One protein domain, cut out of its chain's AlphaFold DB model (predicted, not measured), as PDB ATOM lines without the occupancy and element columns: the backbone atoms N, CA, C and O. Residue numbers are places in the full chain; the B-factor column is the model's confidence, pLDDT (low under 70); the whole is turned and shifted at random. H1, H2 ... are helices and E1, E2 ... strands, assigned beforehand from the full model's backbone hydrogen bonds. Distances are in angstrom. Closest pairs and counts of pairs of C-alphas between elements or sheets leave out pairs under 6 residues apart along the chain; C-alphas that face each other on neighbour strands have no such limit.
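What this domain is: This is residues 5 to 92 of the 231 residues of an uncharacterized protein of Pseudomonas sp. LAMO17WK12:I10 (UniProt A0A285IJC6). A small three-stranded sheet with the short helix H3 over it makes one end of an open frame; H1 and H2, away from the sheet, make the other. The 88 printed residues hold H1, H2, E1, E2, E3 and H3 in that order, mixed in class, with under half in named elements. The sheet, E1 E2 E3, is mixed; the whole is loose, radius of gyration of the C-alphas 16.1 A, spans 42 by 30 by 23 A.

Where its parts are: H1, residues 6 to 16, begins at C-alpha 6 (99.415, 150.674, 127.870) and is 15.5 A long. H2, residues 33 to 41, is 12.7 A. E1 is residues 47 to 49, 6.3 A; E2, 52 to 57, 15.6 A; E3, 80 to 85, 17.2 A. H3, residues 86 to 92, 9.8 A, ends at C-alpha 92 (90.596, 130.702, 149.858).

How they stand to each other: H1 and H2 are apart. The hairpin E1 and E2 is antiparallel, 153 degrees; N 47 and O 54 are 2.8 A apart. E2 and E3 are parallel, 27 degrees; N 55 and O 82 are 3.0 A apart. H3 is over E2, height over the sheet 7.9 A, and only just stands up, rising 42 degrees; their closest C-alphas, Gly 56 and Ser 86, are 4.3 A apart. In H1, H2 and H3 every O i to N i+4 pair is within hydrogen-bond range.

The domain as a whole: The farthest C-alphas, Gly 7 and Asp 60, are 45.3 A apart. The printed part has no cut; the links H1 to H2 and E2 to E3 are long. No printed residue is under 70 in pLDDT.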
ATOM      1  N   SER A   5      96.750 150.189 131.953       85.75
ATOM      2  CA  SER A   5      96.868 150.973 130.722       85.75
ATOM      3  C   SER A   5      98.149 150.602 129.968       85.75
ATOM      4  O   SER A   5      99.112 150.114 130.564       85.75
ATOM      5  N   ALA A   6      98.203 150.889 128.665       87.81
ATOM      6  CA  ALA A   6      99.415 150.674 127.870       87.81
ATOM      7  C   ALA A   6     100.642 151.390 128.473       87.81
ATOM      8  O   ALA A   6     101.725 150.815 128.536       87.81
ATOM      9  N   GLY A   7     100.452 152.605 129.002       92.06
ATOM     10  CA  GLY A   7     101.509 153.348 129.693       92.06
ATOM     11  C   GLY A   7     101.961 152.685 130.997       92.06
ATOM     12  O   GLY A   7     103.157 152.638 131.273       92.06
ATOM     13  N   ALA A   8     101.035 152.116 131.778       90.56
ATOM     14  CA  ALA A   8     101.383 151.383 132.995       90.56
ATOM     15  C   ALA A   8     102.166 150.097 132.684       90.56
ATOM     16  O   ALA A   8     103.127 149.789 133.383       90.56
ATOM     17  N   ILE A   9     101.795 149.382 131.615       91.12
ATOM     18  CA  ILE A   9     102.535 148.205 131.139       91.12
ATOM     19  C   ILE A   9     103.958 148.606 130.741       91.12
ATOM     20  O   ILE A   9     104.909 148.030 131.262       91.12
ATOM     21  N   ALA A  10     104.109 149.631 129.896       92.75
ATOM     22  CA  ALA A  10     105.417 150.107 129.448       92.75
ATOM     23  C   ALA A  10     106.304 150.577 130.614       92.75
ATOM     24  O   ALA A  10     107.501 150.302 130.642       92.75
ATOM     25  N   ALA A  11     105.717 151.247 131.610       93.44
ATOM     26  CA  ALA A  11     106.444 151.691 132.795       93.44
ATOM     27  C   ALA A  11     106.944 150.522 133.659       93.44
ATOM     28  O   ALA A  11     108.037 150.603 134.219       93.44
ATOM     29  N   VAL A  12     106.154 149.453 133.794       91.56
ATOM     30  CA  VAL A  12     106.577 148.241 134.513       91.56
ATOM     31  C   VAL A  12     107.670 147.516 133.733       91.56
ATOM     32  O   VAL A  12     108.713 147.216 134.307       91.56
ATOM     33  N   ASP A  13     107.456 147.288 132.438       94.19
ATOM     34  CA  ASP A  13     108.404 146.614 131.546       94.19
ATOM     35  C   ASP A  13     109.772 147.315 131.548       94.19
ATOM     36  O   ASP A  13     110.780 146.711 131.905       94.19
ATOM     37  N   SER A  14     109.805 148.630 131.308       94.75
ATOM     38  CA  SER A  14     111.046 149.419 131.294       94.75
ATOM     39  C   SER A  14     111.817 149.378 132.620       94.75
ATOM     40  O   SER A  14     113.049 149.353 132.624       94.75
ATOM     41  N   LYS A  15     111.120 149.352 133.763       94.25
ATOM     42  CA  LYS A  15     111.776 149.233 135.074       94.25
ATOM     43  C   LYS A  15     112.351 147.839 135.298       94.25
ATOM     44  O   LYS A  15     113.431 147.719 135.867       94.25
ATOM     45  N   LEU A  16     111.644 146.798 134.866       94.38
ATOM     46  CA  LEU A  16     112.090 145.417 135.038       94.38
ATOM     47  C   LEU A  16     113.220 145.043 134.076       94.38
ATOM     48  O   LEU A  16     114.076 144.257 134.464       94.38
ATOM     49  N   GLN A  17     113.299 145.658 132.894       95.38
ATOM     50  CA  GLN A  17     114.413 145.492 131.946       95.38
ATOM     51  C   GLN A  17     115.790 145.843 132.532       95.38
ATOM     52  O   GLN A  17     116.809 145.414 132.003       95.38
ATOM     53  N   GLN A  18     115.839 146.586 133.642       93.62
ATOM     54  CA  GLN A  18     117.080 146.874 134.368       93.62
ATOM     55  C   GLN A  18     117.623 145.651 135.129       93.62
ATOM     56  O   GLN A  18     118.763 145.666 135.588       93.62
ATOM     57  N   LEU A  19     116.816 144.597 135.289       93.88
ATOM     58  CA  LEU A  19     117.171 143.375 136.000       93.88
ATOM     59  C   LEU A  19     117.622 142.299 134.997       93.88
ATOM     60  O   LEU A  19     116.811 141.890 134.166       93.88
ATOM     61  N   PRO A  20     118.847 141.748 135.104       92.38
ATOM     62  CA  PRO A  20     119.348 140.738 134.162       92.38
ATOM     63  C   PRO A  20     118.483 139.474 134.043       92.38
ATOM     64  O   PRO A  20     118.509 138.799 133.020       92.38
ATOM     65  N   ALA A  21     117.722 139.145 135.089       91.38
ATOM     66  CA  ALA A  21     116.838 137.983 135.114       91.38
ATOM     67  C   ALA A  21     115.482 138.218 134.417       91.38
ATOM     68  O   ALA A  21     114.703 137.278 134.257       91.38
ATOM     69  N   TYR A  22     115.159 139.457 134.036       93.12
ATOM     70  CA  TYR A  22     113.892 139.778 133.397       93.12
ATOM     71  C   TYR A  22     113.970 139.586 131.881       93.12
ATOM     72  O   TYR A  22     114.784 140.208 131.205       93.12
ATOM     73  N   VAL A  23     113.083 138.748 131.344       90.75
ATOM     74  CA  VAL A  23     113.046 138.399 129.910       90.75
ATOM     75  C   VAL A  23     111.836 138.974 129.165       90.75
ATOM     76  O   VAL A  23     111.727 138.800 127.955       90.75
ATOM     77  N   GLY A  24     110.917 139.646 129.870       91.38
ATOM     78  CA  GLY A  24     109.712 140.252 129.294       91.38
ATOM     79  C   GLY A  24     108.415 139.856 130.006       91.38
ATOM     80  O   GLY A  24     108.415 139.358 131.136       91.38
ATOM     81  N   TYR A  25     107.281 140.092 129.342       88.94
ATOM     82  CA  TYR A  25     105.948 139.775 129.855       88.94
ATOM     83  C   TYR A  25     105.064 139.109 128.796       88.94
ATOM     84  O   TYR A  25     105.242 139.296 127.594       88.94
ATOM     85  N   LEU A  26     104.063 138.357 129.260       86.00
ATOM     86  CA  LEU A  26     103.063 137.721 128.410       86.00
ATOM     87  C   LEU A  26     101.703 138.427 128.570       86.00
ATOM     88  O   LEU A  26     101.176 138.479 129.687       86.00
ATOM     89  N   PRO A  27     101.092 138.946 127.489       83.19
ATOM     90  CA  PRO A  27      99.729 139.459 127.535       83.19
ATOM     91  C   PRO A  27      98.723 138.322 127.765       83.19
ATOM     92  O   PRO A  27      98.432 137.532 126.871       83.19
ATOM     93  N   CYS A  28      98.146 138.269 128.963       81.62
ATOM     94  CA  CYS A  28      97.128 137.278 129.336       81.62
ATOM     95  C   CYS A  28      95.696 137.832 129.260       81.62
ATOM     96  O   CYS A  28      94.803 137.295 129.920       81.62
ATOM     97  N   THR A  29      95.478 138.912 128.492       82.44
ATOM     98  CA  THR A  29      94.157 139.536 128.346       82.44
ATOM     99  C   THR A  29      93.166 138.517 127.823       82.44
ATOM    100  O   THR A  29      92.230 138.233 128.545       82.44
ATOM    101  N   TYR A  30      93.393 137.924 126.651       84.81
ATOM    102  CA  TYR A  30      92.483 136.951 126.040       84.81
ATOM    103  C   TYR A  30      92.956 135.511 126.237       84.81
ATOM    104  O   TYR A  30      94.119 135.257 126.565       84.81
ATOM    105  N   SER A  31      92.055 134.562 126.010       81.88
ATOM    106  CA  SER A  31      92.375 133.139 125.957       81.88
ATOM    107  C   SER A  31      93.427 132.870 124.883       81.88
ATOM    108  O   SER A  31      93.291 133.288 123.735       81.88
ATOM    109  N   SER A  32      94.492 132.162 125.253       84.62
ATOM    110  CA  SER A  32      95.554 131.752 124.335       84.62
ATOM    111  C   SER A  32      96.249 130.498 124.855       84.62
ATOM    112  O   SER A  32      96.219 130.215 126.054       84.62
ATOM    113  N   ALA A  33      96.917 129.763 123.963       85.38
ATOM    114  CA  ALA A  33      97.737 128.617 124.356       85.38
ATOM    115  C   ALA A  33      98.834 129.019 125.359       85.38
ATOM    116  O   ALA A  33      99.082 128.292 126.316       85.38
ATOM    117  N   ALA A  34      99.423 130.208 125.192       86.69
ATOM    118  CA  ALA A  34     100.429 130.734 126.108       86.69
ATOM    119  C   ALA A  34      99.850 131.000 127.509       86.69
ATOM    120  O   ALA A  34     100.413 130.526 128.489       86.69
ATOM    121  N   LYS A  35      98.683 131.665 127.618       85.94
ATOM    122  CA  LYS A  35      97.985 131.870 128.906       85.94
ATOM    123  C   LYS A  35      97.684 130.532 129.582       85.94
ATOM    124  O   LYS A  35      97.949 130.382 130.773       85.94
ATOM    125  N   THR A  36      97.187 129.554 128.822       83.06
ATOM    126  CA  THR A  36      96.916 128.200 129.325       83.06
ATOM    127  C   THR A  36      98.188 127.536 129.842       83.06
ATOM    128  O   THR A  36      98.212 127.106 130.993       83.06
ATOM    129  N   PHE A  37      99.264 127.511 129.056       84.75
ATOM    130  CA  PHE A  37     100.541 126.931 129.469       84.75
ATOM    131  C   PHE A  37     101.079 127.594 130.740       84.75
ATOM    132  O   PHE A  37     101.379 126.914 131.719       84.75
ATOM    133  N   THR A  38     101.131 128.925 130.776       82.25
ATOM    134  CA  THR A  38     101.598 129.667 131.948       82.25
ATOM    135  C   THR A  38     100.720 129.386 133.171       82.25
ATOM    136  O   THR A  38     101.251 129.150 134.248       82.25
ATOM    137  N   SER A  39      99.393 129.312 133.025       79.31
ATOM    138  CA  SER A  39      98.476 129.019 134.141       79.31
ATOM    139  C   SER A  39      98.662 127.636 134.774       79.31
ATOM    140  O   SER A  39      98.274 127.443 135.921       79.31
ATOM    141  N   LEU A  40      99.221 126.672 134.037       77.25
ATOM    142  CA  LEU A  40      99.497 125.322 134.543       77.25
ATOM    143  C   LEU A  40     100.815 125.253 135.314       77.25
ATOM    144  O   LEU A  40     100.991 124.361 136.133       77.25
ATOM    145  N   ASN A  41     101.722 126.192 135.044       78.31
ATOM    146  CA  ASN A  41     103.066 126.219 135.612       78.31
ATOM    147  C   ASN A  41     103.241 127.315 136.677       78.31
ATOM    148  O   ASN A  41     104.229 127.315 137.405       78.31
ATOM    149  N   LEU A  42     102.304 128.263 136.775       76.88
ATOM    150  CA  LEU A  42     102.315 129.287 137.815       76.88
ATOM    151  C   LEU A  42     101.967 128.670 139.170       76.88
ATOM    152  O   LEU A  42     100.881 128.126 139.359       76.88
ATOM    153  N   MET A  43     102.878 128.816 140.130       71.44
ATOM    154  CA  MET A  43     102.633 128.437 141.517       71.44
ATOM    155  C   MET A  43     102.017 129.601 142.293       71.44
ATOM    156  O   MET A  43     102.430 130.756 142.150       71.44
ATOM    157  N   ASN A  44     101.060 129.289 143.167       78.44
ATOM    158  CA  ASN A  44     100.493 130.232 144.127       78.44
ATOM    159  C   ASN A  44     101.470 130.456 145.280       78.44
ATOM    160  O   ASN A  44     101.320 129.888 146.353       78.44
ATOM    161  N   TYR A  45     102.508 131.248 145.015       84.12
ATOM    162  CA  TYR A  45     103.613 131.422 145.950       84.12
ATOM    163  C   TYR A  45     103.236 132.370 147.094       84.12
ATOM    164  O   TYR A  45     103.327 132.009 148.261       84.12
ATOM    165  N   VAL A  46     102.774 133.581 146.769       90.56
ATOM    166  CA  VAL A  46     102.373 134.599 147.752       90.56
ATOM    167  C   VAL A  46     101.288 135.513 147.182       90.56
ATOM    168  O   VAL A  46     101.223 135.731 145.971       90.56
ATOM    169  N   ILE A  47     100.500 136.140 148.055       91.00
ATOM    170  CA  ILE A  47      99.717 137.334 147.722       91.00
ATOM    171  C   ILE A  47     100.493 138.561 148.183       91.00
ATOM    172  O   ILE A  47     100.838 138.694 149.355       91.00
ATOM    173  N   LYS A  48     100.698 139.518 147.278       90.25
ATOM    174  CA  LYS A  48     101.183 140.851 147.637       90.25
ATOM    175  C   LYS A  48     100.006 141.813 147.756       90.25
ATOM    176  O   LYS A  48      99.352 142.110 146.759       90.25
ATOM    177  N   HIS A  49      99.788 142.360 148.947       89.81
ATOM    178  CA  HIS A  49      98.794 143.399 149.203       89.81
ATOM    179  C   HIS A  49      99.468 144.641 149.796       89.81
ATOM    180  O   HIS A  49      99.872 144.664 150.957       89.81
ATOM    181  N   GLY A  50      99.630 145.682 148.974       90.06
ATOM    182  CA  GLY A  50     100.385 146.874 149.362       90.06
ATOM    183  C   GLY A  50     101.832 146.525 149.727       90.06
ATOM    184  O   GLY A  50     102.559 145.954 148.905       90.06
ATOM    185  N   GLY A  51     102.232 146.877 150.951       94.88
ATOM    186  CA  GLY A  51     103.521 146.522 151.553       94.88
ATOM    187  C   GLY A  51     103.519 145.198 152.324       94.88
ATOM    188  O   GLY A  51     104.481 144.925 153.031       94.88
ATOM    189  N   THR A  52     102.458 144.394 152.226       96.44
ATOM    190  CA  THR A  52     102.329 143.109 152.924       96.44
ATOM    191  C   THR A  52     102.444 141.948 151.943       96.44
ATOM    192  O   THR A  52     101.850 141.975 150.862       96.44
ATOM    193  N   VAL A  53     103.180 140.916 152.338       95.69
ATOM    194  CA  VAL A  53     103.251 139.611 151.681       95.69
ATOM    195  C   VAL A  53     102.484 138.617 152.545       95.69
ATOM    196  O   VAL A  53     102.746 138.522 153.739       95.69
ATOM    197  N   ILE A  54     101.519 137.920 151.951       95.19
ATOM    198  CA  ILE A  54     100.673 136.917 152.601       95.19
ATOM    199  C   ILE A  54     100.994 135.557 151.978       95.19
ATOM    200  O   ILE A  54     100.990 135.442 150.751       95.19
ATOM    201  N   MET A  55     101.252 134.539 152.795       94.31
ATOM    202  CA  MET A  55     101.622 133.199 152.323       94.31
ATOM    203  C   MET A  55     101.027 132.063 153.162       94.31
ATOM    204  O   MET A  55     100.464 132.301 154.231       94.31
ATOM    205  N   GLY A  56     101.149 130.832 152.663       94.50
ATOM    206  CA  GLY A  56     100.826 129.618 153.410       94.50
ATOM    207  C   GLY A  56     101.935 129.227 154.396       94.50
ATOM    208  O   GLY A  56     103.115 129.397 154.083       94.50
ATOM    209  N   HIS A  57     101.568 128.682 155.556       95.56
ATOM    210  CA  HIS A  57     102.468 127.965 156.470       95.56
ATOM    211  C   HIS A  57     101.931 126.567 156.822       95.56
ATOM    212  O   HIS A  57     100.840 126.199 156.388       95.56
ATOM    213  N   GLU A  58     102.693 125.754 157.553       95.94
ATOM    214  CA  GLU A  58     102.328 124.366 157.864       95.94
ATOM    215  C   GLU A  58     101.029 124.272 158.686       95.94
ATOM    216  O   GLU A  58     100.820 125.027 159.632       95.94
ATOM    217  N   ASP A  59     100.145 123.329 158.351       96.31
ATOM    218  CA  ASP A  59      98.809 123.245 158.963       96.31
ATOM    219  C   ASP A  59      98.821 122.874 160.459       96.31
ATOM    220  O   ASP A  59      97.811 123.024 161.141       96.31
ATOM    221  N   ASP A  60      99.948 122.420 161.005       96.31
ATOM    222  CA  ASP A  60     100.126 122.113 162.427       96.31
ATOM    223  C   ASP A  60     100.535 123.333 163.275       96.31
ATOM    224  O   ASP A  60     100.622 123.237 164.503       96.31
ATOM    225  N   ARG A  61     100.748 124.498 162.650       95.06
ATOM    226  CA  ARG A  61     101.107 125.747 163.333       95.06
ATOM    227  C   ARG A  61      99.906 126.680 163.521       95.06
ATOM    228  O   ARG A  61      98.973 126.672 162.720       95.06
ATOM    229  N   PRO A  62      99.901 127.506 164.585       95.44
ATOM    230  CA  PRO A  62      98.802 128.429 164.836       95.44
ATOM    231  C   PRO A  62      98.889 129.686 163.956       95.44
ATOM    232  O   PRO A  62      99.942 130.310 163.843       95.44
ATOM    233  N   ASN A  63      97.735 130.165 163.483       95.44
ATOM    234  CA  ASN A  63      97.603 131.428 162.730       95.44
ATOM    235  C   ASN A  63      97.858 132.705 163.561       95.44
ATOM    236  O   ASN A  63      97.660 133.816 163.076       95.44
ATOM    237  N   THR A  64      98.241 132.573 164.834       95.31
ATOM    238  CA  THR A  64      98.592 133.706 165.706       95.31
ATOM    239  C   THR A  64     100.028 134.186 165.501       95.31
ATOM    240  O   THR A  64     100.410 135.211 166.066       95.31
ATOM    241  N   GLN A  65     100.823 133.457 164.715       93.69
ATOM    242  CA  GLN A  65     102.207 133.777 164.396       93.69
ATOM    243  C   GLN A  65     102.438 133.716 162.887       93.69
ATOM    244  O   GLN A  65     101.750 132.993 162.167       93.69
ATOM    245  N   ASP A  66     103.430 134.477 162.428       96.25
ATOM    246  CA  ASP A  66     103.807 134.521 161.023       96.25
ATOM    247  C   ASP A  66     105.077 133.704 160.763       96.25
ATOM    248  O   ASP A  66     106.094 133.896 161.430       96.25
ATOM    249  N   PHE A  67     105.032 132.828 159.762       94.50
ATOM    250  CA  PHE A  67     106.132 131.954 159.369       94.50
ATOM    251  C   PHE A  67     106.505 132.201 157.909       94.50
ATOM    252  O   PHE A  67     105.653 132.165 157.022       94.50
ATOM    253  N   ASN A  68     107.795 132.432 157.658       93.38
ATOM    254  CA  ASN A  68     108.339 132.475 156.306       93.38
ATOM    255  C   ASN A  68     108.935 131.110 155.965       93.38
ATOM    256  O   ASN A  68     109.987 130.752 156.488       93.38
ATOM    257  N   LEU A  69     108.267 130.358 155.094       90.38
ATOM    258  CA  LEU A  69     108.766 129.064 154.612       90.38
ATOM    259  C   LEU A  69     109.605 129.180 153.338       90.38
ATOM    260  O   LEU A  69     110.103 128.180 152.825       90.38
ATOM    261  N   HIS A  70     109.749 130.387 152.796       89.06
ATOM    262  CA  HIS A  70     110.520 130.623 151.588       89.06
ATOM    263  C   HIS A  70     111.959 131.006 151.927       89.06
ATOM    264  O   HIS A  70     112.246 131.607 152.957       89.06
ATOM    265  N   GLN A  71     112.870 130.728 150.995       85.44
ATOM    266  CA  GLN A  71     114.273 131.152 151.097       85.44
ATOM    267  C   GLN A  71     114.451 132.672 150.942       85.44
ATOM    268  O   GLN A  71     115.543 133.200 151.130       85.44
ATOM    269  N   HIS A  72     113.384 133.380 150.570       85.62
ATOM    270  CA  HIS A  72     113.393 134.813 150.329       85.62
ATOM    271  C   HIS A  72     112.962 135.568 151.581       85.62
ATOM    272  O   HIS A  72     111.833 135.415 152.044       85.62
ATOM    273  N   ASP A  73     113.833 136.420 152.113       91.00
ATOM    274  CA  ASP A  73     113.508 137.221 153.289       91.00
ATOM    275  C   ASP A  73     112.734 138.485 152.889       91.00
ATOM    276  O   ASP A  73     113.302 139.513 152.515       91.00
ATOM    277  N   TYR A  74     111.406 138.411 152.969       92.94
ATOM    278  CA  TYR A  74     110.526 139.532 152.645       92.94
ATOM    279  C   TYR A  74     110.676 140.721 153.609       92.94
ATOM    280  O   TYR A  74     110.489 141.866 153.195       92.94
ATOM    281  N   VAL A  75     111.021 140.473 154.876       94.00
ATOM    282  CA  VAL A  75     111.107 141.519 155.905       94.00
ATOM    283  C   VAL A  75     112.323 142.404 155.665       94.00
ATOM    284  O   VAL A  75     112.203 143.628 155.692       94.00
ATOM    285  N   THR A  76     113.471 141.812 155.327       93.62
ATOM    286  CA  THR A  76     114.687 142.568 154.961       93.62
ATOM    287  C   THR A  76     114.495 143.450 153.727       93.62
ATOM    288  O   THR A  76     115.148 144.481 153.592       93.62
ATOM    289  N   GLN A  77     113.552 143.096 152.854       90.56
ATOM    290  CA  GLN A  77     113.176 143.882 151.675       90.56
ATOM    291  C   GLN A  77     112.124 144.959 151.964       90.56
ATOM    292  O   GLN A  77     111.651 145.627 151.045       90.56
ATOM    293  N   GLY A  78     111.753 145.142 153.234       94.75
ATOM    294  CA  GLY A  78     110.818 146.170 153.679       94.75
ATOM    295  C   GLY A  78     109.345 145.772 153.588       94.75
ATOM    296  O   GLY A  78     108.479 146.637 153.738       94.75
ATOM    297  N   PHE A  79     109.029 144.494 153.359       96.44
ATOM    298  CA  PHE A  79     107.650 144.013 153.402       96.44
ATOM    299  C   PHE A  79     107.246 143.568 154.809       96.44
ATOM    300  O   PHE A  79     108.043 143.062 155.595       96.44
ATOM    301  N   ARG A  80     105.957 143.702 155.117       97.25
ATOM    302  CA  ARG A  80     105.340 143.043 156.271       97.25
ATOM    303  C   ARG A  80     104.988 141.617 155.878       97.25
ATOM    304  O   ARG A  80     104.344 141.420 154.850       97.25
ATOM    305  N   LEU A  81     105.369 140.645 156.691       96.38
ATOM    306  CA  LEU A  81     104.967 139.262 156.480       96.38
ATOM    307  C   LEU A  81     103.648 138.981 157.200       96.38
ATOM    308  O   LEU A  81     103.458 139.406 158.338       96.38
ATOM    309  N   ARG A  82     102.756 138.263 156.524       96.56
ATOM    310  CA  ARG A  82     101.624 137.562 157.117       96.56
ATOM    311  C   ARG A  82     101.580 136.139 156.594       96.56
ATOM    312  O   ARG A  82     101.904 135.892 155.433       96.56
ATOM    313  N   SER A  83     101.139 135.208 157.420       95.62
ATOM    314  CA  SER A  83     100.935 133.837 156.973       95.62
ATOM    315  C   SER A  83      99.724 133.195 157.629       95.62
ATOM    316  O   SER A  83      99.328 133.568 158.728       95.62
ATOM    317  N   ILE A  84      99.145 132.229 156.932       96.62
ATOM    318  CA  ILE A  84      98.018 131.428 157.398       96.62
ATOM    319  C   ILE A  84      98.280 129.968 157.031       96.62
ATOM    320  O   ILE A  84      98.979 129.706 156.054       96.62
ATOM    321  N   GLN A  85      97.720 129.023 157.777       96.62
ATOM    322  CA  GLN A  85      97.772 127.597 157.459       96.62
ATOM    323  C   GLN A  85      97.461 127.344 155.975       96.62
ATOM    324  O   GLN A  85      96.547 127.940 155.387       96.62
ATOM    325  N   SER A  86      98.260 126.480 155.357       93.88
ATOM    326  CA  SER A  86      98.260 126.212 153.920       93.88
ATOM    327  C   SER A  86      96.925 125.680 153.422       93.88
ATOM    328  O   SER A  86      96.548 125.995 152.297       93.88
ATOM    329  N   ILE A  87      96.161 124.968 154.251       92.69
ATOM    330  CA  ILE A  87      94.793 124.561 153.924       92.69
ATOM    331  C   ILE A  87      93.899 125.773 153.648       92.69
ATOM    332  O   ILE A  87      93.168 125.789 152.659       92.69
ATOM    333  N   TYR A  88      93.993 126.832 154.454       92.19
ATOM    334  CA  TYR A  88      93.207 128.048 154.255       92.19
ATOM    335  C   TYR A  88      93.763 128.898 153.121       92.19
ATOM    336  O   TYR A  88      92.990 129.418 152.316       92.19
ATOM    337  N   PHE A  89      95.090 129.009 153.017       91.94
ATOM    338  CA  PHE A  89      95.715 129.724 151.909       91.94
ATOM    339  C   PHE A  89      95.349 129.075 150.567       91.94
ATOM    340  O   PHE A  89      94.850 129.744 149.669       91.94
ATOM    341  N   GLY A  90      95.525 127.762 150.450       86.31
ATOM    342  CA  GLY A  90      95.193 126.977 149.267       86.31
ATOM    343  C   GLY A  90      93.711 127.055 148.909       86.31
ATOM    344  O   GLY A  90      93.381 127.265 147.747       86.31
ATOM    345  N   THR A  91      92.822 126.961 149.897       82.69
ATOM    346  CA  THR A  91      91.371 126.946 149.651       82.69
ATOM    347  C   THR A  91      90.815 128.322 149.280       82.69
ATOM    348  O   THR A  91      89.978 128.422 148.389       82.69
ATOM    349  N   PHE A  92      91.251 129.389 149.956       82.50
ATOM    350  CA  PHE A  92      90.596 130.702 149.858       82.50
ATOM    351  C   PHE A  92      91.431 131.783 149.174       82.50
ATOM    352  O   PHE A  92      90.878 132.768 148.690       82.50
TER     353      PHE A  92